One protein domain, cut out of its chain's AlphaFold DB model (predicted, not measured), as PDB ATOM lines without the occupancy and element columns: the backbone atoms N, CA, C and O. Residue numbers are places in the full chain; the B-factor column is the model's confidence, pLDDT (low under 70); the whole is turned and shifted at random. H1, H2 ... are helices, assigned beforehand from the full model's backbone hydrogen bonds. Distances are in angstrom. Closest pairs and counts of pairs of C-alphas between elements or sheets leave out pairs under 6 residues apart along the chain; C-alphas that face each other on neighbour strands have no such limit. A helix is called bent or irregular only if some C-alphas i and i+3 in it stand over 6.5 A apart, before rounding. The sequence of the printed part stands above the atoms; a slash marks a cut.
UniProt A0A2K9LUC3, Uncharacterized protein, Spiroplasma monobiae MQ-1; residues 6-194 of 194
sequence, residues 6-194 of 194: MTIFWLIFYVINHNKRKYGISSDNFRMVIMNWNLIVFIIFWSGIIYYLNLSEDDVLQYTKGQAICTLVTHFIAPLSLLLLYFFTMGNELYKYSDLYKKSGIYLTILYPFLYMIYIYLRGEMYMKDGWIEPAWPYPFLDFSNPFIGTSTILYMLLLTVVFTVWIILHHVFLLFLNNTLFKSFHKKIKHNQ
ATOM      1  N   MET A   6     186.660 181.478 197.837       73.00
ATOM      2  CA  MET A   6     185.437 180.687 198.007       73.00
ATOM      3  C   MET A   6     185.610 179.530 199.004       73.00
ATOM      4  O   MET A   6     184.762 179.343 199.870       73.00
ATOM      5  N   THR A   7     186.716 178.787 198.916       70.06
ATOM      6  CA  THR A   7     187.026 177.664 199.814       70.06
ATOM      7  C   THR A   7     187.187 178.127 201.257       70.06
ATOM      8  O   THR A   7     186.653 177.498 202.167       70.06
ATOM      9  N   ILE A   8     187.853 179.264 201.474       77.25
ATOM     10  CA  ILE A   8     188.024 179.852 202.809       77.25
ATOM     11  C   ILE A   8     186.683 180.327 203.373       77.25
ATOM     12  O   ILE A   8     186.327 179.962 204.494       77.25
ATOM     13  N   PHE A   9     185.912 181.092 202.593       79.75
ATOM     14  CA  PHE A   9     184.575 181.530 203.001       79.75
ATOM     15  C   PHE A   9     183.682 180.345 203.342       79.75
ATOM     16  O   PHE A   9     182.939 180.392 204.323       79.75
ATOM     17  N   TRP A  10     183.767 179.270 202.561       75.31
ATOM     18  CA  TRP A  10     182.948 178.105 202.814       75.31
ATOM     19  C   TRP A  10     183.407 177.308 204.026       75.31
ATOM     20  O   TRP A  10     182.560 176.850 204.783       75.31
ATOM     21  N   LEU A  11     184.712 177.191 204.274       77.38
ATOM     22  CA  LEU A  11     185.230 176.575 205.494       77.38
ATOM     23  C   LEU A  11     184.728 177.322 206.742       77.38
ATOM     24  O   LEU A  11     184.223 176.696 207.674       77.38
ATOM     25  N   ILE A  12     184.761 178.659 206.722       81.19
ATOM     26  CA  ILE A  12     184.200 179.502 207.791       81.19
ATOM     27  C   ILE A  12     182.688 179.273 207.922       81.19
ATOM     28  O   ILE A  12     182.184 179.016 209.017       81.19
ATOM     29  N   PHE A  13     181.955 179.321 206.805       81.44
ATOM     30  CA  PHE A  13     180.510 179.095 206.787       81.44
ATOM     31  C   PHE A  13     180.138 177.714 207.342       81.44
ATOM     32  O   PHE A  13     179.173 177.591 208.100       81.44
ATOM     33  N   TYR A  14     180.907 176.690 206.981       74.56
ATOM     34  CA  TYR A  14     180.711 175.312 207.400       74.56
ATOM     35  C   TYR A  14     180.862 175.157 208.913       74.56
ATOM     36  O   TYR A  14     179.976 174.601 209.562       74.56
ATOM     37  N   VAL A  15     181.937 175.712 209.483       77.25
ATOM     38  CA  VAL A  15     182.195 175.684 210.930       77.25
ATOM     39  C   VAL A  15     181.079 176.401 211.697       77.25
ATOM     40  O   VAL A  15     180.544 175.850 212.658       77.25
ATOM     41  N   ILE A  16     180.655 177.585 211.242       79.31
ATOM     42  CA  ILE A  16     179.605 178.375 211.912       79.31
ATOM     43  C   ILE A  16     178.232 177.685 211.847       79.31
ATOM     44  O   ILE A  16     177.427 177.797 212.774       79.31
ATOM     45  N   ASN A  17     177.925 176.987 210.751       75.25
ATOM     46  CA  ASN A  17     176.597 176.416 210.510       75.25
ATOM     47  C   ASN A  17     176.529 174.896 210.696       75.25
ATOM     48  O   ASN A  17     175.525 174.292 210.312       75.25
ATOM     49  N   HIS A  18     177.541 174.285 211.317       70.00
ATOM     50  CA  HIS A  18     177.643 172.833 211.483       70.00
ATOM     51  C   HIS A  18     176.370 172.196 212.079       70.00
ATOM     52  O   HIS A  18     175.933 171.144 211.615       70.00
ATOM     53  N   ASN A  19     175.730 172.871 213.043       66.94
ATOM     54  CA  ASN A  19     174.565 172.363 213.784       66.94
ATOM     55  C   ASN A  19     173.204 172.917 213.313       66.94
ATOM     56  O   ASN A  19     172.192 172.707 213.983       66.94
ATOM     57  N   LYS A  20     173.137 173.658 212.197       65.88
ATOM     58  CA  LYS A  20     171.868 174.246 211.723       65.88
ATOM     59  C   LYS A  20     171.083 173.286 210.823       65.88
ATOM     60  O   LYS A  20     171.640 172.366 210.227       65.88
ATOM     61  N   ARG A  21     169.767 173.527 210.697       56.56
ATOM     62  CA  ARG A  21     168.869 172.766 209.805       56.56
ATOM     63  C   ARG A  21     169.438 172.717 208.379       56.56
ATOM     64  O   ARG A  21     169.889 173.734 207.854       56.56
ATOM     65  N   LYS A  22     169.388 171.534 207.762       68.88
ATOM     66  CA  LYS A  22     169.958 171.237 206.440       68.88
ATOM     67  C   LYS A  22     169.003 171.637 205.308       68.88
ATOM     68  O   LYS A  22     168.267 170.800 204.798       68.88
ATOM     69  N   TYR A  23     168.995 172.905 204.906       70.62
ATOM     70  CA  TYR A  23     168.231 173.377 203.745       70.62
ATOM     71  C   TYR A  23     169.028 174.416 202.950       70.62
ATOM     72  O   TYR A  23     169.867 175.131 203.494       70.62
ATOM     73  N   GLY A  24     168.793 174.492 201.637       74.19
ATOM     74  CA  GLY A  24     169.521 175.416 200.760       74.19
ATOM     75  C   GLY A  24     171.040 175.213 200.843       74.19
ATOM     76  O   GLY A  24     171.532 174.107 200.618       74.19
ATOM     77  N   ILE A  25     171.774 176.266 201.205       74.81
ATOM     78  CA  ILE A  25     173.248 176.279 201.270       74.81
ATOM     79  C   ILE A  25     173.849 175.402 202.382       74.81
ATOM     80  O   ILE A  25     175.035 175.087 202.340       74.81
ATOM     81  N   SER A  26     173.060 174.982 203.378       77.31
ATOM     82  CA  SER A  26     173.512 174.043 204.418       77.31
ATOM     83  C   SER A  26     173.193 172.577 204.087       77.31
ATOM     84  O   SER A  26     173.609 171.689 204.835       77.31
ATOM     85  N   SER A  27     172.467 172.320 202.988       80.94
ATOM     86  CA  SER A  27     172.041 170.977 202.571       80.94
ATOM     87  C   SER A  27     173.203 170.102 202.106       80.94
ATOM     88  O   SER A  27     174.172 170.597 201.530       80.94
ATOM     89  N   ASP A  28     173.072 168.786 202.273       80.81
ATOM     90  CA  ASP A  28     174.100 167.820 201.860       80.81
ATOM     91  C   ASP A  28     174.365 167.870 200.341       80.81
ATOM     92  O   ASP A  28     175.509 167.770 199.900       80.81
ATOM     93  N   ASN A  29     173.334 168.166 199.543       83.19
ATOM     94  CA  ASN A  29     173.473 168.423 198.110       83.19
ATOM     95  C   ASN A  29     174.368 169.639 197.812       83.19
ATOM     96  O   ASN A  29     175.232 169.562 196.945       83.19
ATOM     97  N   PHE A  30     174.203 170.754 198.528       84.44
ATOM     98  CA  PHE A  30     175.046 171.938 198.322       84.44
ATOM     99  C   PHE A  30     176.479 171.721 198.822       84.44
ATOM    100  O   PHE A  30     177.430 172.182 198.194       84.44
ATOM    101  N   ARG A  31     176.663 170.949 199.902       85.50
ATOM    102  CA  ARG A  31     177.998 170.537 200.368       85.50
ATOM    103  C   ARG A  31     178.753 169.759 199.286       85.50
ATOM    104  O   ARG A  31     179.934 170.019 199.077       85.50
ATOM    105  N   MET A  32     178.071 168.881 198.545       87.56
ATOM    106  CA  MET A  32     178.657 168.192 197.385       87.56
ATOM    107  C   MET A  32     179.057 169.142 196.252       87.56
ATOM    108  O   MET A  32     180.114 168.944 195.659       87.56
ATOM    109  N   VAL A  33     178.256 170.176 195.961       88.94
ATOM    110  CA  VAL A  33     178.603 171.204 194.957       88.94
ATOM    111  C   VAL A  33     179.918 171.877 195.317       88.94
ATOM    112  O   VAL A  33     180.835 171.956 194.505       88.94
ATOM    113  N   ILE A  34     180.024 172.317 196.566       87.75
ATOM    114  CA  ILE A  34     181.198 173.040 197.040       87.75
ATOM    115  C   ILE A  34     182.412 172.124 197.069       87.75
ATOM    116  O   ILE A  34     183.501 172.533 196.672       87.75
ATOM    117  N   MET A  35     182.224 170.872 197.486       89.94
ATOM    118  CA  MET A  35     183.295 169.894 197.456       89.94
ATOM    119  C   MET A  35     183.796 169.650 196.031       89.94
ATOM    120  O   MET A  35     185.003 169.572 195.808       89.94
ATOM    121  N   ASN A  36     182.892 169.592 195.053       91.19
ATOM    122  CA  ASN A  36     183.260 169.452 193.650       91.19
ATOM    123  C   ASN A  36     184.088 170.653 193.163       91.19
ATOM    124  O   ASN A  36     185.179 170.461 192.626       91.19
ATOM    125  N   TRP A  37     183.643 171.882 193.437       88.44
ATOM    126  CA  TRP A  37     184.418 173.079 193.095       88.44
ATOM    127  C   TRP A  37     185.783 173.119 193.781       88.44
ATOM    128  O   TRP A  37     186.780 173.445 193.140       88.44
ATOM    129  N   ASN A  38     185.846 172.749 195.061       90.00
ATOM    130  CA  ASN A  38     187.100 172.676 195.800       90.00
ATOM    131  C   ASN A  38     188.076 171.681 195.162       90.00
ATOM    132  O   ASN A  38     189.248 172.006 195.015       90.00
ATOM    133  N   LEU A  39     187.602 170.503 194.742       90.00
ATOM    134  CA  LEU A  39     188.434 169.518 194.045       90.00
ATOM    135  C   LEU A  39     188.959 170.052 192.709       90.00
ATOM    136  O   LEU A  39     190.134 169.866 192.404       90.00
ATOM    137  N   ILE A  40     188.117 170.738 191.932       88.88
ATOM    138  CA  ILE A  40     188.523 171.326 190.648       88.88
ATOM    139  C   ILE A  40     189.616 172.370 190.859       88.88
ATOM    140  O   ILE A  40     190.676 172.276 190.246       88.88
ATOM    141  N   VAL A  41     189.385 173.337 191.749       85.06
ATOM    142  CA  VAL A  41     190.361 174.403 192.019       85.06
ATOM    143  C   VAL A  41     191.655 173.827 192.589       85.06
ATOM    144  O   VAL A  41     192.737 174.252 192.190       85.06
ATOM    145  N   PHE A  42     191.557 172.833 193.477       87.69
ATOM    146  CA  PHE A  42     192.717 172.145 194.033       87.69
ATOM    147  C   PHE A  42     193.549 171.471 192.937       87.69
ATOM    148  O   PHE A  42     194.751 171.707 192.858       87.69
ATOM    149  N   ILE A  43     192.920 170.690 192.054       89.12
ATOM    150  CA  ILE A  43     193.639 169.985 190.986       89.12
ATOM    151  C   ILE A  43     194.238 170.974 189.983       89.12
ATOM    152  O   ILE A  43     195.428 170.879 189.712       89.12
ATOM    153  N   ILE A  44     193.469 171.954 189.490       86.56
ATOM    154  CA  ILE A  44     193.974 172.962 188.537       86.56
ATOM    155  C   ILE A  44     195.196 173.684 189.104       86.56
ATOM    156  O   ILE A  44     196.188 173.865 188.400       86.56
ATOM    157  N   PHE A  45     195.136 174.092 190.375       83.75
ATOM    158  CA  PHE A  45     196.243 174.798 191.005       83.75
ATOM    159  C   PHE A  45     197.515 173.944 191.044       83.75
ATOM    160  O   PHE A  45     198.570 174.397 190.605       83.75
ATOM    161  N   TRP A  46     197.418 172.704 191.527       82.44
ATOM    162  CA  TRP A  46     198.578 171.820 191.632       82.44
ATOM    163  C   TRP A  46     199.106 171.375 190.268       82.44
ATOM    164  O   TRP A  46     200.320 171.312 190.088       82.44
ATOM    165  N   SER A  47     198.229 171.156 189.283       83.25
ATOM    166  CA  SER A  47     198.636 170.944 187.891       83.25
ATOM    167  C   SER A  47     199.405 172.145 187.338       83.25
ATOM    168  O   SER A  47     200.420 171.953 186.676       83.25
ATOM    169  N   GLY A  48     198.971 173.369 187.654       77.06
ATOM    170  CA  GLY A  48     199.690 174.593 187.305       77.06
ATOM    171  C   GLY A  48     201.083 174.642 187.932       77.06
ATOM    172  O   GLY A  48     202.059 174.816 187.213       77.06
ATOM    173  N   ILE A  49     201.195 174.417 189.246       77.12
ATOM    174  CA  ILE A  49     202.494 174.392 189.942       77.12
ATOM    175  C   ILE A  49     203.444 173.362 189.322       77.12
ATOM    176  O   ILE A  49     204.587 173.698 189.032       77.12
ATOM    177  N   ILE A  50     202.978 172.134 189.070       79.44
ATOM    178  CA  ILE A  50     203.800 171.082 188.449       79.44
ATOM    179  C   ILE A  50     204.253 171.495 187.043       79.44
ATOM    180  O   ILE A  50     205.402 171.270 186.681       79.44
ATOM    181  N   TYR A  51     203.367 172.103 186.253       76.19
ATOM    182  CA  TYR A  51     203.703 172.587 184.915       76.19
ATOM    183  C   TYR A  51     204.794 173.667 184.952       76.19
ATOM    184  O   TYR A  51     205.782 173.549 184.235       76.19
ATOM    185  N   TYR A  52     204.654 174.673 185.821       70.62
ATOM    186  CA  TYR A  52     205.630 175.762 185.938       70.62
ATOM    187  C   TYR A  52     206.978 175.294 186.502       70.62
ATOM    188  O   TYR A  52     208.013 175.695 185.981       70.62
ATOM    189  N   LEU A  53     206.985 174.373 187.475       70.75
ATOM    190  CA  LEU A  53     208.224 173.778 188.003       70.75
ATOM    191  C   LEU A  53     209.056 173.059 186.929       70.75
ATOM    192  O   LEU A  53     210.269 172.965 187.069       70.75
ATOM    193  N   ASN A  54     208.421 172.551 185.869       69.31
ATOM    194  CA  ASN A  54     209.110 171.859 184.778       69.31
ATOM    195  C   ASN A  54     209.645 172.801 183.684       69.31
ATOM    196  O   ASN A  54     210.392 172.343 182.821       69.31
ATOM    197  N   LEU A  55     209.240 174.076 183.671       66.56
ATOM    198  CA  LEU A  55     209.606 175.039 182.624       66.56
ATOM    199  C   LEU A  55     210.687 176.028 183.066       66.56
ATOM    200  O   LEU A  55     211.500 176.443 182.242       66.56
ATOM    201  N   SER A  56     210.714 176.385 184.345       55.94
ATOM    202  CA  SER A  56     211.675 177.331 184.911       55.94
ATOM    203  C   SER A  56     211.786 177.093 186.421       55.94
ATOM    204  O   SER A  56     210.820 177.263 187.163       55.94
ATOM    205  N   GLU A  57     212.973 176.714 186.910       54.53
ATOM    206  CA  GLU A  57     213.225 176.615 188.361       54.53
ATOM    207  C   GLU A  57     213.080 177.990 189.056       54.53
ATOM    208  O   GLU A  57     212.737 178.060 190.238       54.53
ATOM    209  N   ASP A  58     213.261 179.086 188.309       54.34
ATOM    210  CA  ASP A  58     213.360 180.449 188.837       54.34
ATOM    211  C   ASP A  58     212.018 181.140 189.156       54.34
ATOM    212  O   ASP A  58     211.983 182.017 190.022       54.34
ATOM    213  N   ASP A  59     210.890 180.745 188.553       53.72
ATOM    214  CA  ASP A  59     209.614 181.472 188.738       53.72
ATOM    215  C   ASP A  59     208.933 181.171 190.082       53.72
ATOM    216  O   ASP A  59     208.242 182.015 190.658       53.72
ATOM    217  N   VAL A  60     209.167 179.983 190.647       53.09
ATOM    218  CA  VAL A  60     208.695 179.635 192.000       53.09
ATOM    219  C   VAL A  60     209.605 180.245 193.081       53.09
ATOM    220  O   VAL A  60     209.169 180.449 194.217       53.09
ATOM    221  N   LEU A  61     210.843 180.616 192.730       53.47
ATOM    222  CA  LEU A  61     211.839 181.192 193.640       53.47
ATOM    223  C   LEU A  61     211.671 182.704 193.883       53.47
ATOM    224  O   LEU A  61     212.263 183.228 194.827       53.47
ATOM    225  N   GLN A  62     210.828 183.407 193.115       64.06
ATOM    226  CA  GLN A  62     210.587 184.850 193.305       64.06
ATOM    227  C   GLN A  62     209.527 185.195 194.367       64.06
ATOM    228  O   GLN A  62     209.271 186.370 194.645       64.06
ATOM    229  N   TYR A  63     208.900 184.201 195.001       67.81
ATOM    230  CA  TYR A  63     207.931 184.467 196.061       67.81
ATOM    231  C   TYR A  63     208.607 184.969 197.341       67.81
ATOM    232  O   TYR A  63     209.492 184.330 197.912       67.81
ATOM    233  N   THR A  64     208.095 186.069 197.897       80.69
ATOM    234  CA  THR A  64     208.403 186.416 199.290       80.69
ATOM    235  C   THR A  64     207.871 185.327 200.228       80.69
ATOM    236  O   THR A  64     206.844 184.696 199.957       80.69
ATOM    237  N   LYS A  65     208.510 185.148 201.393       81.19
ATOM    238  CA  LYS A  65     208.070 184.173 202.413       81.19
ATOM    239  C   LYS A  65     206.576 184.301 202.744       81.19
ATOM    240  O   LYS A  65     205.885 183.297 202.875       81.19
ATOM    241  N   GLY A  66     206.067 185.534 202.839       81.88
ATOM    242  CA  GLY A  66     204.651 185.798 203.105       81.88
ATOM    243  C   GLY A  66     203.727 185.331 201.977       81.88
ATOM    244  O   GLY A  66     202.692 184.724 202.248       81.88
ATOM    245  N   GLN A  67     204.105 185.556 200.716       78.12
ATOM    246  CA  GLN A  67     203.326 185.085 199.568       78.12
ATOM    247  C   GLN A  67     203.347 183.556 199.463       78.12
ATOM    248  O   GLN A  67     202.297 182.966 199.229       78.12
ATOM    249  N   ALA A  68     204.493 182.915 199.710       79.88
ATOM    250  CA  ALA A  68     204.594 181.456 199.729       79.88
ATOM    251  C   ALA A  68     203.672 180.837 200.795       79.88
ATOM    252  O   ALA A  68     202.902 179.922 200.497       79.88
ATOM    253  N   ILE A  69     203.676 181.385 202.018       82.06
ATOM    254  CA  ILE A  69     202.776 180.948 203.097       82.06
ATOM    255  C   ILE A  69     201.313 181.171 202.707       82.06
ATOM    256  O   ILE A  69     200.493 180.269 202.873       82.06
ATOM    257  N   CYS A  70     200.973 182.345 202.167       81.75
ATOM    258  CA  CYS A  70     199.608 182.639 201.737       81.75
ATOM    259  C   CYS A  70     199.129 181.632 200.683       81.75
ATOM    260  O   CYS A  70     198.054 181.052 200.833       81.75
ATOM    261  N   THR A  71     199.945 181.362 199.663       80.00
ATOM    262  CA  THR A  71     199.663 180.387 198.605       80.00
ATOM    263  C   THR A  71     199.478 178.977 199.167       80.00
ATOM    264  O   THR A  71     198.483 178.325 198.848       80.00
ATOM    265  N   LEU A  72     200.361 178.532 200.068       83.19
ATOM    266  CA  LEU A  72     200.248 177.236 200.742       83.19
ATOM    267  C   LEU A  72     198.938 177.121 201.536       83.19
ATOM    268  O   LEU A  72     198.208 176.137 201.413       83.19
ATOM    269  N   VAL A  73     198.601 178.134 202.335       84.50
ATOM    270  CA  VAL A  73     197.373 178.126 203.143       84.50
ATOM    271  C   VAL A  73     196.136 178.089 202.246       84.50
ATOM    272  O   VAL A  73     195.240 177.267 202.447       84.50
ATOM    273  N   THR A  74     196.099 178.960 201.240       82.75
ATOM    274  CA  THR A  74     194.935 179.151 200.366       82.75
ATOM    275  C   THR A  74     194.724 177.990 199.397       82.75
ATOM    276  O   THR A  74     193.578 177.640 199.143       82.75
ATOM    277  N   HIS A  75     195.778 177.356 198.878       84.00
ATOM    278  CA  HIS A  75     195.666 176.343 197.818       84.00
ATOM    279  C   HIS A  75     195.996 174.915 198.249       84.00
ATOM    280  O   HIS A  75     195.768 173.975 197.487       84.00
ATOM    281  N   PHE A  76     196.461 174.731 199.484       86.75
ATOM    282  CA  PHE A  76     196.701 173.410 200.048       86.75
ATOM    283  C   PHE A  76     195.941 173.196 201.348       86.75
ATOM    284  O   PHE A  76     195.030 172.374 201.388       86.75
ATOM    285  N   ILE A  77     196.266 173.967 202.389       88.00
ATOM    286  CA  ILE A  77     195.766 173.703 203.744       88.00
ATOM    287  C   ILE A  77     194.245 173.855 203.806       88.00
ATOM    288  O   ILE A  77     193.570 172.943 204.283       88.00
ATOM    289  N   ALA A  78     193.683 174.961 203.309       86.62
ATOM    290  CA  ALA A  78     192.239 175.186 203.359       86.62
ATOM    291  C   ALA A  78     191.446 174.179 202.494       86.62
ATOM    292  O   ALA A  78     190.527 173.555 203.035       86.62
ATOM    293  N   PRO A  79     191.803 173.926 201.216       88.25
ATOM    294  CA  PRO A  79     191.137 172.903 200.410       88.25
ATOM    295  C   PRO A  79     191.228 171.491 200.984       88.25
ATOM    296  O   PRO A  79     190.245 170.748 200.941       88.25
ATOM    297  N   LEU A  80     192.387 171.122 201.538       89.62
ATOM    298  CA  LEU A  80     192.591 169.824 202.175       89.62
ATOM    299  C   LEU A  80     191.769 169.704 203.460       89.62
ATOM    300  O   LEU A  80     191.121 168.686 203.681       89.62
ATOM    301  N   SER A  81     191.732 170.758 204.277       88.69
ATOM    302  CA  SER A  81     190.895 170.795 205.481       88.69
ATOM    303  C   SER A  81     189.422 170.610 205.130       88.69
ATOM    304  O   SER A  81     188.720 169.842 205.786       88.69
ATOM    305  N   LEU A  82     188.961 171.258 204.058       87.25
ATOM    306  CA  LEU A  82     187.595 171.103 203.579       87.25
ATOM    307  C   LEU A  82     187.305 169.671 203.112       87.25
ATOM    308  O   LEU A  82     186.257 169.119 203.448       87.25
ATOM    309  N   LEU A  83     188.245 169.057 202.388       88.38
ATOM    310  CA  LEU A  83     188.145 167.663 201.959       88.38
ATOM    311  C   LEU A  83     188.032 166.715 203.161       88.38
ATOM    312  O   LEU A  83     187.142 165.866 203.194       88.38
ATOM    313  N   LEU A  84     188.884 166.890 204.175       88.56
ATOM    314  CA  LEU A  84     188.851 166.088 205.400       88.56
ATOM    315  C   LEU A  84     187.533 166.268 206.163       88.56
ATOM    316  O   LEU A  84     186.913 165.282 206.557       88.56
ATOM    317  N   LEU A  85     187.057 167.505 206.327       85.12
ATOM    318  CA  LEU A  85     185.763 167.783 206.963       85.12
ATOM    319  C   LEU A  85     184.598 167.142 206.203       85.12
ATOM    320  O   LEU A  85     183.672 166.610 206.819       85.12
ATOM    321  N   TYR A  86     184.646 167.158 204.871       84.44
ATOM    322  CA  TYR A  86     183.634 166.515 204.044       84.44
ATOM    323  C   TYR A  86     183.567 165.003 204.312       84.44
ATOM    324  O   TYR A  86     182.469 164.469 204.469       84.44
ATOM    325  N   PHE A  87     184.711 164.324 204.483       84.12
ATOM    326  CA  PHE A  87     184.741 162.893 204.818       84.12
ATOM    327  C   PHE A  87     183.984 162.544 206.104       84.12
ATOM    328  O   PHE A  87     183.288 161.531 206.143       84.12
ATOM    329  N   PHE A  88     184.075 163.386 207.134       82.44
ATOM    330  CA  PHE A  88     183.380 163.158 208.407       82.44
ATOM    331  C   PHE A  88     181.883 163.461 208.360       82.44
ATOM    332  O   PHE A  88     181.158 163.124 209.292       82.44
ATOM    333  N   THR A  89     181.418 164.147 207.318       78.75
ATOM    334  CA  THR A  89     180.093 164.782 207.321       78.75
ATOM    335  C   THR A  89     179.203 164.326 206.171       78.75
ATOM    336  O   THR A  89     178.009 164.641 206.158       78.75
ATOM    337  N   MET A  90     179.752 163.542 205.243       84.12
ATOM    338  CA  MET A  90     179.006 162.805 204.229       84.12
ATOM    339  C   MET A  90     178.432 161.481 204.768       84.12
ATOM    340  O   MET A  90     178.758 161.028 205.862       84.12
ATOM    341  N   GLY A  91     177.576 160.836 203.977       81.75
ATOM    342  CA  GLY A  91     176.984 159.537 204.304       81.75
ATOM    343  C   GLY A  91     175.680 159.616 205.101       81.75
ATOM    344  O   GLY A  91     175.288 158.618 205.699       81.75
ATOM    345  N   ASN A  92     175.004 160.770 205.104       82.06
ATOM    346  CA  ASN A  92     173.716 160.951 205.793       82.06
ATOM    347  C   ASN A  92     172.514 160.487 204.959       82.06
ATOM    348  O   ASN A  92     171.504 160.065 205.511       82.06
ATOM    349  N   GLU A  93     172.616 160.568 203.631       82.12
ATOM    350  CA  GLU A  93     171.548 160.214 202.696       82.12
ATOM    351  C   GLU A  93     172.084 159.288 201.605       82.12
ATOM    352  O   GLU A  93     173.229 159.422 201.168       82.12
ATOM    353  N   LEU A  94     171.246 158.356 201.143       85.81
ATOM    354  CA  LEU A  94     171.544 157.518 199.987       85.81
ATOM    355  C   LEU A  94     171.085 158.224 198.709       85.81
ATOM    356  O   LEU A  94     169.895 158.478 198.519       85.81
ATOM    357  N   TYR A  95     172.014 158.462 197.790       85.50
ATOM    358  CA  TYR A  95     171.705 159.076 196.504       85.50
ATOM    359  C   TYR A  95     171.533 158.026 195.409       85.50
ATOM    360  O   TYR A  95     172.389 157.161 195.211       85.50
ATOM    361  N   LYS A  96     170.442 158.129 194.645       85.81
ATOM    362  CA  LYS A  96     170.231 157.336 193.428       85.81
ATOM    363  C   LYS A  96     170.907 158.023 192.244       85.81
ATOM    364  O   LYS A  96     170.567 159.157 191.922       85.81
ATOM    365  N   TYR A  97     171.805 157.319 191.555       84.00
ATOM    366  CA  TYR A  97     172.481 157.847 190.360       84.00
ATOM    367  C   TYR A  97     171.500 158.218 189.240       84.00
ATOM    368  O   TYR A  97     171.709 159.205 188.544       84.00
ATOM    369  N   SER A  98     170.390 157.483 189.114       83.12
ATOM    370  CA  SER A  98     169.329 157.778 188.145       83.12
ATOM    371  C   SER A  98     168.650 159.126 188.376       83.12
ATOM    372  O   SER A  98     168.053 159.653 187.452       83.12
ATOM    373  N   ASP A  99     168.718 159.688 189.585       83.38
ATOM    374  CA  ASP A  99     168.091 160.970 189.924       83.38
ATOM    375  C   ASP A  99     169.089 162.138 189.893       83.38
ATOM    376  O   ASP A  99     168.746 163.245 190.310       83.38
ATOM    377  N   LEU A 100     170.311 161.925 189.385       79.81
ATOM    378  CA  LEU A 100     171.351 162.957 189.312       79.81
ATOM    379  C   LEU A 100     170.850 164.221 188.597       79.81
ATOM    380  O   LEU A 100     171.002 165.324 189.114       79.81
ATOM    381  N   TYR A 101     170.172 164.055 187.458       77.88
ATOM    382  CA  TYR A 101     169.618 165.165 186.673       77.88
ATOM    383  C   TYR A 101     168.499 165.930 187.395       77.88
ATOM    384  O   TYR A 101     168.172 167.049 187.012       77.88
ATOM    385  N   LYS A 102     167.886 165.353 188.436       78.81
ATOM    386  CA  LYS A 102     166.837 166.022 189.223       78.81
ATOM    387  C   LYS A 102     167.417 166.903 190.324       78.81
ATOM    388  O   LYS A 102     166.695 167.699 190.920       78.81
ATOM    389  N   LYS A 103     168.702 166.746 190.651       78.56
ATOM    390  CA  LYS A 103     169.346 167.491 191.733       78.56
ATOM    391  C   LYS A 103     169.881 168.808 191.188       78.56
ATOM    392  O   LYS A 103     170.774 168.823 190.354       78.56
ATOM    393  N   SER A 104     169.406 169.928 191.729       77.50
ATOM    394  CA  SER A 104     169.876 171.271 191.351       77.50
ATOM    395  C   SER A 104     171.389 171.470 191.528       77.50
ATOM    396  O   SER A 104     171.981 172.333 190.884       77.50
ATOM    397  N   GLY A 105     172.029 170.650 192.371       82.81
ATOM    398  CA  GLY A 105     173.453 170.752 192.670       82.81
ATOM    399  C   GLY A 105     174.347 170.538 191.447       82.81
ATOM    400  O   GLY A 105     175.306 171.283 191.269       82.81
ATOM    401  N   ILE A 106     174.022 169.589 190.561       85.81
ATOM    402  CA  ILE A 106     174.868 169.324 189.387       85.81
ATOM    403  C   ILE A 106     174.903 170.526 188.436       85.81
ATOM    404  O   ILE A 106     175.971 170.909 187.968       85.81
ATOM    405  N   TYR A 107     173.760 171.190 188.238       89.56
ATOM    406  CA  TYR A 107     173.661 172.371 187.381       89.56
ATOM    407  C   TYR A 107     174.432 173.556 187.951       89.56
ATOM    408  O   TYR A 107     175.153 174.216 187.212       89.56
ATOM    409  N   LEU A 108     174.349 173.787 189.267       88.38
ATOM    410  CA  LEU A 108     175.192 174.786 189.931       88.38
ATOM    411  C   LEU A 108     176.673 174.461 189.734       88.38
ATOM    412  O   LEU A 108     177.464 175.347 189.419       88.38
ATOM    413  N   THR A 109     177.027 173.181 189.864       88.62
ATOM    414  CA  THR A 109     178.413 172.742 189.726       88.62
ATOM    415  C   THR A 109     178.974 173.061 188.337       88.62
ATOM    416  O   THR A 109     180.080 173.585 188.247       88.62
ATOM    417  N   ILE A 110     178.192 172.804 187.282       89.94
ATOM    418  CA  ILE A 110     178.545 173.069 185.875       89.94
ATOM    419  C   ILE A 110     178.538 174.569 185.553       89.94
ATOM    420  O   ILE A 110     179.398 175.053 184.820       89.94
ATOM    421  N   LEU A 111     177.582 175.318 186.106       89.50
ATOM    422  CA  LEU A 111     177.409 176.739 185.808       89.50
ATOM    423  C   LEU A 111     178.622 177.575 186.237       89.50
ATOM    424  O   LEU A 111     179.007 178.506 185.534       89.50
ATOM    425  N   TYR A 112     179.232 177.253 187.379       83.62
ATOM    426  CA  TYR A 112     180.317 178.063 187.933       83.62
ATOM    427  C   TYR A 112     181.558 178.144 187.022       83.62
ATOM    428  O   TYR A 112     181.961 179.266 186.714       83.62
ATOM    429  N   PRO A 113     182.142 177.037 186.517       83.19
ATOM    430  CA  PRO A 113     183.294 177.122 185.615       83.19
ATOM    431  C   PRO A 113     182.985 177.843 184.304       83.19
ATOM    432  O   PRO A 113     183.847 178.544 183.783       83.19
ATOM    433  N   PHE A 114     181.748 177.744 183.809       88.19
ATOM    434  CA  PHE A 114     181.318 178.487 182.626       88.19
ATOM    435  C   PHE A 114     181.304 180.003 182.874       88.19
ATOM    436  O   PHE A 114     181.889 180.766 182.105       88.19
ATOM    437  N   LEU A 115     180.703 180.448 183.985       90.06
ATOM    438  CA  LEU A 115     180.715 181.862 184.375       90.06
ATOM    439  C   LEU A 115     182.136 182.367 184.652       90.06
ATOM    440  O   LEU A 115     182.482 183.483 184.269       90.06
ATOM    441  N   TYR A 116     182.970 181.537 185.284       86.38
ATOM    442  CA  TYR A 116     184.370 181.857 185.538       86.38
ATOM    443  C   TYR A 116     185.159 182.027 184.235       86.38
ATOM    444  O   TYR A 116     185.914 182.985 184.106       86.38
ATOM    445  N   MET A 117     184.945 181.158 183.245       90.88
ATOM    446  CA  MET A 117     185.584 181.268 181.932       90.88
ATOM    447  C   MET A 117     185.215 182.582 181.229       90.88
ATOM    448  O   MET A 117     186.103 183.270 180.731       90.88
ATOM    449  N   ILE A 118     183.931 182.968 181.239       91.56
ATOM    450  CA  ILE A 118     183.480 184.258 180.688       91.56
ATOM    451  C   ILE A 118     184.156 185.423 181.419       91.56
ATOM    452  O   ILE A 118     184.655 186.347 180.781       91.56
ATOM    453  N   TYR A 119     184.199 185.374 182.752       91.38
ATOM    454  CA  TYR A 119     184.871 186.393 183.557       91.38
ATOM    455  C   TYR A 119     186.360 186.525 183.197       91.38
ATOM    456  O   TYR A 119     186.839 187.641 182.998       91.38
ATOM    457  N   ILE A 120     187.081 185.405 183.080       90.25
ATOM    458  CA  ILE A 120     188.500 185.402 182.704       90.25
ATOM    459  C   ILE A 120     188.702 185.952 181.297       90.25
ATOM    460  O   ILE A 120     189.605 186.764 181.108       90.25
ATOM    461  N   TYR A 121     187.847 185.574 180.346       92.56
ATOM    462  CA  TYR A 121     187.892 186.106 178.988       92.56
ATOM    463  C   TYR A 121     187.760 187.635 178.979       92.56
ATOM    464  O   TYR A 121     188.646 188.329 178.486       92.56
ATOM    465  N   LEU A 122     186.711 188.174 179.612       92.19
ATOM    466  CA  LEU A 122     186.488 189.622 179.682       92.19
ATOM    467  C   LEU A 122     187.635 190.356 180.388       92.19
ATOM    468  O   LEU A 122     188.081 191.400 179.913       92.19
ATOM    469  N   ARG A 123     188.130 189.811 181.506       90.00
ATOM    470  CA  ARG A 123     189.267 190.380 182.242       90.00
ATOM    471  C   ARG A 123     190.525 190.436 181.374       90.00
ATOM    472  O   ARG A 123     191.196 191.465 181.373       90.00
ATOM    473  N   GLY A 124     190.853 189.352 180.676       89.56
ATOM    474  CA  GLY A 124     192.054 189.291 179.846       89.56
ATOM    475  C   GLY A 124     191.988 190.255 178.665       89.56
ATOM    476  O   GLY A 124     192.939 190.996 178.447       89.56
ATOM    477  N   GLU A 125     190.836 190.361 177.996       91.25
ATOM    478  CA  GLU A 125     190.616 191.351 176.929       91.25
ATOM    479  C   GLU A 125     190.803 192.795 177.418       91.25
ATOM    480  O   GLU A 125     191.386 193.623 176.717       91.25
ATOM    481  N   MET A 126     190.332 193.114 178.628       90.31
ATOM    482  CA  MET A 126     190.558 194.432 179.231       90.31
ATOM    483  C   MET A 126     192.048 194.682 179.490       90.31
ATOM    484  O   MET A 126     192.562 195.730 179.116       90.31
ATOM    485  N   TYR A 127     192.757 193.711 180.066       90.25
ATOM    486  CA  TYR A 127     194.184 193.854 180.375       90.25
ATOM    487  C   TYR A 127     195.030 194.002 179.110       90.25
ATOM    488  O   TYR A 127     195.911 194.856 179.055       90.25
ATOM    489  N   MET A 128     194.715 193.235 178.065       88.12
ATOM    490  CA  MET A 128     195.379 193.344 176.767       88.12
ATOM    491  C   MET A 128     195.163 194.721 176.129       88.12
ATOM    492  O   MET A 128     196.107 195.291 175.583       88.12
ATOM    493  N   LYS A 129     193.955 195.295 176.239       88.25
ATOM    494  CA  LYS A 129     193.673 196.667 175.774       88.25
ATOM    495  C   LYS A 129     194.469 197.725 176.532       88.25
ATOM    496  O   LYS A 129     194.882 198.708 175.924       88.25
ATOM    497  N   ASP A 130     194.718 197.499 177.816       88.00
ATOM    498  CA  ASP A 130     195.518 198.390 178.657       88.00
ATOM    499  C   ASP A 130     197.040 198.181 178.470       88.00
ATOM    500  O   ASP A 130     197.840 198.883 179.088       88.00
ATOM    501  N   GLY A 131     197.462 197.226 177.628       83.50
ATOM    502  CA  GLY A 131     198.870 196.896 177.373       83.50
ATOM    503  C   GLY A 131     199.506 195.948 178.400       83.50
ATOM    504  O   GLY A 131     200.722 195.761 178.395       83.50
ATOM    505  N   TRP A 132     198.707 195.336 179.278       80.62
ATOM    506  CA  TRP A 132     199.156 194.405 180.317       80.62
ATOM    507  C   TRP A 132     199.135 192.972 179.777       80.62
ATOM    508  O   TRP A 132     198.161 192.245 179.966       80.62
ATOM    509  N   ILE A 133     200.209 192.572 179.095       70.19
ATOM    510  CA  ILE A 133     200.313 191.254 178.444       70.19
ATOM    511  C   ILE A 133     200.476 190.136 179.491       70.19
ATOM    512  O   ILE A 133     199.732 189.158 179.494       70.19
ATOM    513  N   GLU A 134     201.363 190.325 180.465       66.69
ATOM    514  CA  GLU A 134     201.465 189.488 181.666       66.69
ATOM    515  C   GLU A 134     200.948 190.326 182.846       66.69
ATOM    516  O   GLU A 134     201.546 191.368 183.117       66.69
ATOM    517  N   PRO A 135     199.816 190.001 183.518       67.00
ATOM    518  CA  PRO A 135     199.199 188.692 183.759       67.00
ATOM    519  C   PRO A 135     197.737 188.605 183.246       67.00
ATOM    520  O   PRO A 135     196.805 188.334 184.027       67.00
ATOM    521  N   ALA A 136     197.512 188.903 181.958       78.25
ATOM    522  CA  ALA A 136     196.170 188.922 181.355       78.25
ATOM    523  C   ALA A 136     195.417 187.604 181.592       78.25
ATOM    524  O   ALA A 136     194.272 187.601 182.064       78.25
ATOM    525  N   TRP A 137     196.113 186.488 181.381       84.88
ATOM    526  CA  TRP A 137     195.574 185.140 181.509       84.88
ATOM    527  C   TRP A 137     196.083 184.458 182.785       84.88
ATOM    528  O   TRP A 137     197.282 184.465 183.053       84.88
ATOM    529  N   PRO A 138     195.197 183.862 183.604       79.19
ATOM    530  CA  PRO A 138     195.597 183.237 184.865       79.19
ATOM    531  C   PRO A 138     196.246 181.858 184.685       79.19
ATOM    532  O   PRO A 138     196.938 181.400 185.589       79.19
ATOM    533  N   TYR A 139     195.983 181.185 183.560       81.06
ATOM    534  CA  TYR A 139     196.507 179.860 183.245       81.06
ATOM    535  C   TYR A 139     196.781 179.746 181.743       81.06
ATOM    536  O   TYR A 139     196.000 180.295 180.965       81.06
ATOM    537  N   PRO A 140     197.785 178.957 181.319       81.88
ATOM    538  CA  PRO A 140     198.107 178.780 179.902       81.88
ATOM    539  C   PRO A 140     196.944 178.210 179.078       81.88
ATOM    540  O   PRO A 140     196.672 178.670 177.979       81.88
ATOM    541  N   PHE A 141     196.175 177.267 179.635       85.94
ATOM    542  CA  PHE A 141     195.002 176.710 178.948       85.94
ATOM    543  C   PHE A 141     193.826 177.701 178.839       85.94
ATOM    544  O   PHE A 141     192.865 177.411 178.129       85.94
ATOM    545  N   LEU A 142     193.886 178.838 179.543       89.06
ATOM    546  CA  LEU A 142     192.943 179.957 179.441       89.06
ATOM    547  C   LEU A 142     193.552 181.159 178.703       89.06
ATOM    548  O   LEU A 142     192.956 182.235 178.735       89.06
ATOM    549  N   ASP A 143     194.712 181.001 178.059       89.38
ATOM    550  CA  ASP A 143     195.209 181.994 177.113       89.38
ATOM    551  C   ASP A 143     194.352 181.931 175.845       89.38
ATOM    552  O   ASP A 143     194.489 181.048 174.998       89.38
ATOM    553  N   PHE A 144     193.406 182.862 175.749       90.38
ATOM    554  CA  PHE A 144     192.500 182.964 174.611       90.38
ATOM    555  C   PHE A 144     193.115 183.694 173.412       90.38
ATOM    556  O   PHE A 144     192.544 183.620 172.318       90.38
ATOM    557  N   SER A 145     194.266 184.350 173.606       88.31
ATOM    558  CA  SER A 145     195.079 184.930 172.533       88.31
ATOM    559  C   SER A 145     195.902 183.850 171.828       88.31
ATOM    560  O   SER A 145     196.071 183.909 170.612       88.31
ATOM    561  N   ASN A 146     196.371 182.849 172.579       88.88
ATOM    562  CA  ASN A 146     197.148 181.714 172.077       88.88
ATOM    563  C   ASN A 146     196.510 180.380 172.513       88.88
ATOM    564  O   ASN A 146     197.050 179.684 173.379       88.88
ATOM    565  N   PRO A 147     195.356 179.996 171.933       89.56
ATOM    566  CA  PRO A 147     194.683 178.759 172.306       89.56
ATOM    567  C   PRO A 147     195.573 177.541 172.034       89.56
ATOM    568  O   PRO A 147     196.224 177.445 170.996       89.56
ATOM    569  N   PHE A 148     195.546 176.559 172.938       87.38
ATOM    570  CA  PHE A 148     196.321 175.320 172.787       87.38
ATOM    571  C   PHE A 148     195.980 174.531 171.519       87.38
ATOM    572  O   PHE A 148     196.819 173.792 171.005       87.38
ATOM    573  N   ILE A 149     194.734 174.630 171.045       90.06
ATOM    574  CA  ILE A 149     194.247 173.910 169.869       90.06
ATOM    575  C   ILE A 149     193.313 174.820 169.072       90.06
ATOM    576  O   ILE A 149     192.377 175.406 169.620       90.06
ATOM    577  N   GLY A 150     193.512 174.847 167.755       89.62
ATOM    578  CA  GLY A 150     192.691 175.612 166.819       89.62
ATOM    579  C   GLY A 150     193.040 177.102 166.793       89.62
ATOM    580  O   GLY A 150     193.942 177.558 167.478       89.62
ATOM    581  N   THR A 151     192.328 177.859 165.959       89.38
ATOM    582  CA  THR A 151     192.545 179.307 165.767       89.38
ATOM    583  C   THR A 151     191.342 180.159 166.174       89.38
ATOM    584  O   THR A 151     191.427 181.381 166.204       89.38
ATOM    585  N   SER A 152     190.201 179.533 166.481       93.62
ATOM    586  CA  SER A 152     188.975 180.228 166.875       93.62
ATOM    587  C   SER A 152     188.815 180.217 168.392       93.62
ATOM    588  O   SER A 152     188.556 179.165 168.980       93.62
ATOM    589  N   THR A 153     188.880 181.396 169.013       92.19
ATOM    590  CA  THR A 153     188.656 181.581 170.455       92.19
ATOM    591  C   THR A 153     187.300 181.038 170.900       92.19
ATOM    592  O   THR A 153     187.213 180.328 171.897       92.19
ATOM    593  N   ILE A 154     186.238 181.299 170.130       92.31
ATOM    594  CA  ILE A 154     184.878 180.838 170.454       92.31
ATOM    595  C   ILE A 154     184.816 179.309 170.454       92.31
ATOM    596  O   ILE A 154     184.285 178.708 171.388       92.31
ATOM    597  N   LEU A 155     185.376 178.664 169.424       93.81
ATOM    598  CA  LEU A 155     185.377 177.206 169.340       93.81
ATOM    599  C   LEU A 155     186.223 176.580 170.458       93.81
ATOM    600  O   LEU A 155     185.827 175.564 171.029       93.81
ATOM    601  N   TYR A 156     187.342 177.212 170.814       94.81
ATOM    602  CA  TYR A 156     188.180 176.787 171.929       94.81
ATOM    603  C   TYR A 156     187.451 176.909 173.281       94.81
ATOM    604  O   TYR A 156     187.449 175.964 174.069       94.81
ATOM    605  N   MET A 157     186.729 178.008 173.527       93.75
ATOM    606  CA  MET A 157     185.885 178.171 174.721       93.75
ATOM    607  C   MET A 157     184.764 177.121 174.797       93.75
ATOM    608  O   MET A 157     184.468 176.596 175.877       93.75
ATOM    609  N   LEU A 158     184.147 176.771 173.661       93.62
ATOM    610  CA  LEU A 158     183.158 175.689 173.596       93.62
ATOM    611  C   LEU A 158     183.787 174.332 173.933       93.62
ATOM    612  O   LEU A 158     183.225 173.583 174.733       93.62
ATOM    613  N   LEU A 159     184.968 174.038 173.385       94.25
ATOM    614  CA  LEU A 159     185.716 172.819 173.696       94.25
ATOM    615  C   LEU A 159     186.026 172.725 175.194       94.25
ATOM    616  O   LEU A 159     185.721 171.707 175.819       94.25
ATOM    617  N   LEU A 160     186.569 173.794 175.785       93.31
ATOM    618  CA  LEU A 160     186.841 173.851 177.222       93.31
ATOM    619  C   LEU A 160     185.569 173.620 178.038       93.31
ATOM    620  O   LEU A 160     185.588 172.839 178.987       93.31
ATOM    621  N   THR A 161     184.447 174.225 177.643       93.25
ATOM    622  CA  THR A 161     183.158 174.024 178.322       93.25
ATOM    623  C   THR A 161     182.756 172.551 178.339       93.25
ATOM    624  O   THR A 161     182.359 172.037 179.386       93.25
ATOM    625  N   VAL A 162     182.892 171.843 177.214       93.75
ATOM    626  CA  VAL A 162     182.578 170.409 177.127       93.75
ATOM    627  C   VAL A 162     183.515 169.589 178.016       93.75
ATOM    628  O   VAL A 162     183.038 168.791 178.826       93.75
ATOM    629  N   VAL A 163     184.828 169.817 177.921       93.50
ATOM    630  CA  VAL A 163     185.840 169.091 178.709       93.50
ATOM    631  C   VAL A 163     185.607 169.280 180.208       93.50
ATOM    632  O   VAL A 163     185.516 168.298 180.951       93.50
ATOM    633  N   PHE A 164     185.434 170.524 180.659       92.38
ATOM    634  CA  PHE A 164     185.166 170.822 182.064       92.38
ATOM    635  C   PHE A 164     183.814 170.277 182.523       92.38
ATOM    636  O   PHE A 164     183.725 169.783 183.642       92.38
ATOM    637  N   THR A 165     182.779 170.290 181.679       93.19
ATOM    638  CA  THR A 165     181.474 169.698 182.025       93.19
ATOM    639  C   THR A 165     181.596 168.198 182.279       93.19
ATOM    640  O   THR A 165     181.119 167.711 183.305       93.19
ATOM    641  N   VAL A 166     182.276 167.467 181.391       93.94
ATOM    642  CA  VAL A 166     182.533 166.031 181.580       93.94
ATOM    643  C   VAL A 166     183.323 165.801 182.867       93.94
ATOM    644  O   VAL A 166     182.934 164.969 183.688       93.94
ATOM    645  N   TRP A 167     184.381 166.581 183.094       93.81
ATOM    646  CA  TRP A 167     185.206 166.467 184.294       93.81
ATOM    647  C   TRP A 167     184.413 166.731 185.589       93.81
ATOM    648  O   TRP A 167     184.471 165.933 186.530       93.81
ATOM    649  N   ILE A 168     183.600 167.788 185.619       92.81
ATOM    650  CA  ILE A 168     182.708 168.137 186.736       92.81
ATOM    651  C   ILE A 168     181.739 166.997 187.043       92.81
ATOM    652  O   ILE A 168     181.566 166.636 188.213       92.81
ATOM    653  N   ILE A 169     181.108 166.427 186.012       91.94
ATOM    654  CA  ILE A 169     180.159 165.320 186.167       91.94
ATOM    655  C   ILE A 169     180.871 164.102 186.758       91.94
ATOM    656  O   ILE A 169     180.362 163.520 187.716       91.94
ATOM    657  N   LEU A 170     182.061 163.754 186.258       93.00
ATOM    658  CA  LEU A 170     182.854 162.641 186.789       93.00
ATOM    659  C   LEU A 170     183.201 162.844 188.269       93.00
ATOM    660  O   LEU A 170     182.969 161.942 189.077       93.00
ATOM    661  N   HIS A 171     183.667 164.036 188.657       92.50
ATOM    662  CA  HIS A 171     183.896 164.364 190.067       92.50
ATOM    663  C   HIS A 171     182.617 164.272 190.902       92.50
ATOM    664  O   HIS A 171     182.645 163.771 192.024       92.50
ATOM    665  N   HIS A 172     181.482 164.731 190.375       91.50
ATOM    666  CA  HIS A 172     180.228 164.705 191.119       91.50
ATOM    667  C   HIS A 172     179.752 163.267 191.351       91.50
ATOM    668  O   HIS A 172     179.363 162.910 192.463       91.50
ATOM    669  N   VAL A 173     179.845 162.414 190.328       90.94
ATOM    670  CA  VAL A 173     179.538 160.981 190.438       90.94
ATOM    671  C   VAL A 173     180.490 160.293 191.419       90.94
ATOM    672  O   VAL A 173     180.038 159.488 192.234       90.94
ATOM    673  N   PHE A 174     181.778 160.643 191.408       92.06
ATOM    674  CA  PHE A 174     182.749 160.138 192.379       92.06
ATOM    675  C   PHE A 174     182.391 160.526 193.824       92.06
ATOM    676  O   PHE A 174     182.392 159.674 194.714       92.06
ATOM    677  N   LEU A 175     181.996 161.780 194.068       91.38
ATOM    678  CA  LEU A 175     181.552 162.232 195.393       91.38
ATOM    679  C   LEU A 175     180.291 161.499 195.870       91.38
ATOM    680  O   LEU A 175     180.204 161.124 197.042       91.38
ATOM    681  N   LEU A 176     179.342 161.235 194.967       90.25
ATOM    682  CA  LEU A 176     178.158 160.424 195.269       90.25
ATOM    683  C   LEU A 176     178.532 158.985 195.621       90.25
ATOM    684  O   LEU A 176     177.971 158.414 196.561       90.25
ATOM    685  N   PHE A 177     179.490 158.406 194.899       91.44
ATOM    686  CA  PHE A 177     180.008 157.073 195.185       91.44
ATOM    687  C   PHE A 177     180.627 156.991 196.584       91.44
ATOM    688  O   PHE A 177     180.276 156.085 197.350       91.44
ATOM    689  N   LEU A 178     181.478 157.952 196.954       91.00
ATOM    690  CA  LEU A 178     182.070 158.019 198.293       91.00
ATOM    691  C   LEU A 178     180.998 158.157 199.381       91.00
ATOM    692  O   LEU A 178     180.981 157.373 200.335       91.00
ATOM    693  N   ASN A 179     180.049 159.081 199.199       90.44
ATOM    694  CA  ASN A 179     178.943 159.280 200.133       90.44
ATOM    695  C   ASN A 179     178.124 157.991 200.320       90.44
ATOM    696  O   ASN A 179     177.875 157.562 201.446       90.44
ATOM    697  N   ASN A 180     177.717 157.351 199.221       91.06
ATOM    698  CA  ASN A 180     176.899 156.138 199.260       91.06
ATOM    699  C   ASN A 180     177.641 154.956 199.901       91.06
ATOM    700  O   ASN A 180     177.022 154.131 200.579       91.06
ATOM    701  N   THR A 181     178.957 154.867 199.701       90.31
ATOM    702  CA  THR A 181     179.802 153.837 200.322       90.31
ATOM    703  C   THR A 181     179.862 154.011 201.838       90.31
ATOM    704  O   THR A 181     179.700 153.036 202.582       90.31
ATOM    705  N   LEU A 182     180.007 155.249 202.317       89.12
ATOM    706  CA  LEU A 182     179.978 155.539 203.749       89.12
ATOM    707  C   LEU A 182     178.590 155.347 204.358       89.12
ATOM    708  O   LEU A 182     178.484 154.695 205.397       89.12
ATOM    709  N   PHE A 183     177.526 155.790 203.679       89.25
ATOM    710  CA  PHE A 183     176.143 155.557 204.111       89.25
ATOM    711  C   PHE A 183     175.888 154.065 204.381       89.25
ATOM    712  O   PHE A 183     175.404 153.686 205.454       89.25
ATOM    713  N   LYS A 184     176.275 153.201 203.427       88.19
ATOM    714  CA  LYS A 184     176.158 151.739 203.558       88.19
ATOM    715  C   LYS A 184     177.004 151.190 204.705       88.19
ATOM    716  O   LYS A 184     176.542 150.305 205.420       88.19
ATOM    717  N   SER A 185     178.217 151.705 204.897       86.50
ATOM    718  CA  SER A 185     179.115 151.264 205.973       86.50
ATOM    719  C   SER A 185     178.559 151.594 207.361       86.50
ATOM    720  O   SER A 185     178.591 150.739 208.249       86.50
ATOM    721  N   PHE A 186     177.978 152.783 207.544       84.50
ATOM    722  CA  PHE A 186     177.339 153.171 208.804       84.50
ATOM    723  C   PHE A 186     176.083 152.342 209.090       84.50
ATOM    724  O   PHE A 186     175.933 151.807 210.187       84.50
ATOM    725  N   HIS A 187     175.223 152.134 208.090       76.50
ATOM    726  CA  HIS A 187     173.987 151.366 208.274       76.50
ATOM    727  C   HIS A 187     174.215 149.851 208.402       76.50
ATOM    728  O   HIS A 187     173.439 149.171 209.075       76.50
ATOM    729  N   LYS A 188     175.296 149.307 207.825       68.31
ATOM    730  CA  LYS A 188     175.702 147.909 208.050       68.31
ATOM    731  C   LYS A 188     176.201 147.687 209.485       68.31
ATOM    732  O   LYS A 188     175.897 146.648 210.058       68.31
ATOM    733  N   LYS A 189     176.908 148.658 210.079       62.06
ATOM    734  CA  LYS A 189     177.342 148.593 211.488       62.06
ATOM    735  C   LYS A 189     176.169 148.632 212.468       62.06
ATOM    736  O   LYS A 189     176.172 147.875 213.429       62.06
ATOM    737  N   ILE A 190     175.151 149.455 212.207       58.78
ATOM    738  CA  ILE A 190     173.965 149.546 213.076       58.78
ATOM    739  C   ILE A 190     173.208 148.212 213.121       58.78
ATOM    740  O   ILE A 190     172.839 147.769 214.198       58.78
ATOM    741  N   LYS A 191     173.055 147.528 211.978       53.25
ATOM    742  CA  LYS A 191     172.413 146.203 211.920       53.25
ATOM    743  C   LYS A 191     173.203 145.073 212.586       53.25
ATOM    744  O   LYS A 191     172.623 144.024 212.813       53.25
ATOM    745  N   HIS A 192     174.507 145.237 212.813       49.78
ATOM    746  CA  HIS A 192     175.332 144.197 213.436       49.78
ATOM    747  C   HIS A 192     175.447 144.363 214.960       49.78
ATOM    748  O   HIS A 192     175.754 143.396 215.648       49.78
ATOM    749  N   ASN A 193     175.194 145.575 215.465       49.81
ATOM    750  CA  ASN A 193     175.205 145.920 216.891       49.81
ATOM    751  C   ASN A 193     173.795 145.916 217.526       49.81
ATOM    752  O   ASN A 193     173.640 146.383 218.654       49.81
ATOM    753  N   GLN A 194     172.785 145.449 216.787       44.19
ATOM    754  CA  GLN A 194     171.431 145.136 217.253       44.19
ATOM    755  C   GLN A 194     171.250 143.622 217.210       44.19
ATOM    756  O   GLN A 194     170.581 143.103 218.125       44.19
TER     757      GLN A 194
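Overview. This is residues 6 to 194 of the 194 residues of an uncharacterized protein of Spiroplasma monobiae MQ-1 (UniProt A0A2K9LUC3). H2 lies in the middle of an elongated helical body, with H1 and H3b, the second arm of bent H3, on one side and the long helical hairpin of H5 and H6 on the other. The last part of H6 runs on beyond the body, and residues 188 to 194 stick out at its end. The printed part has 189 residues with six named helices, H1 to H6 in order along the chain, and no named strand: all helix. It is only just loose, close to compact, with a radius of gyration of the C-alphas of 19.6 A and spans of 69 by 40 by 30 A.

Along the chain. Find C-alpha 153 at (188.656, 181.581, 170.455); from there H6, residues 153 to 192, runs 58.5 A to C-alpha 192 at (175.332, 144.197, 213.436). H5 is residues 104 to 129, 38.1 A, and H2 is residues 28 to 53, 37.3 A. H1, residues 6 to 17, begins at C-alpha 6, (185.437, 180.687, 198.007). H3, residues 65 to 89, was assigned as one helix by its hydrogen bonds but is bent: C-alphas 75 and 78 are 6.6 A apart. Read it as H3a, residues 65 to 75, and H3b, residues 78 to 89, at a shallow tilt of 30 degrees. H4, residues 97 to 102, is irregular, with C-alphas 98 and 101 7.5 A apart.

Arrangement. Start at H6: its residues 157 to 172 touch residues 106 to 117 of H5, closest at the C-alphas of Ile 110 and Thr 165, 5.9 A. This hairpin runs opposite ways at a shallow tilt of 33 degrees, only just short of steep. H2, the hub, touches H6 at a steep tilt of 56 degrees, the C-alphas of Asn 36 and His 172 being closest at 6.2 A. H2 touches H5 at Val 33 and Thr 109, closest C-alphas 5.5 A apart. H2 also belongs to a bundle of three with H1 and H3b, up and down, each running against the one before it in the chain. H2 touches H3b at Asn 38 and Pro 79, closest C-alphas 6.1 A apart; H1 touches H3b at Leu 11 and Leu 82, 6.3 A. The hairpin of H1 and H2 only just touches, with 3 pairs of C-alphas within 8 A, closest Thr 7 and Asn 38 at 6.4 A. H3a is close but not clearly touching H2, with the C-alphas of Phe 42 and His 75 closest at 6.4 A. H4 is close but not clearly touching H6, with the C-alphas of Tyr 97 and Val 173 closest at 7.7 A. H1 is apart from H5 and H6. Every O i to N i+4 pair is within hydrogen-bond range in H1, H2, H3a, H3b and H6; H5 has 20 of 22, and H4 has 0 of 2 but 2 of 3 O i to N i+3 pairs.

Size, cuts and confidence. The C-alphas farthest apart, those of Gly 131 and Gln 194, are 70.9 A apart. The printed part has no cut; the links H2 to H3 and H5 to H6 are long. Mean pLDDT of the printed part is 82.3, and it is under 70 at residues 19 to 22, 54 to 63, 134 to 135 and 188 to 194.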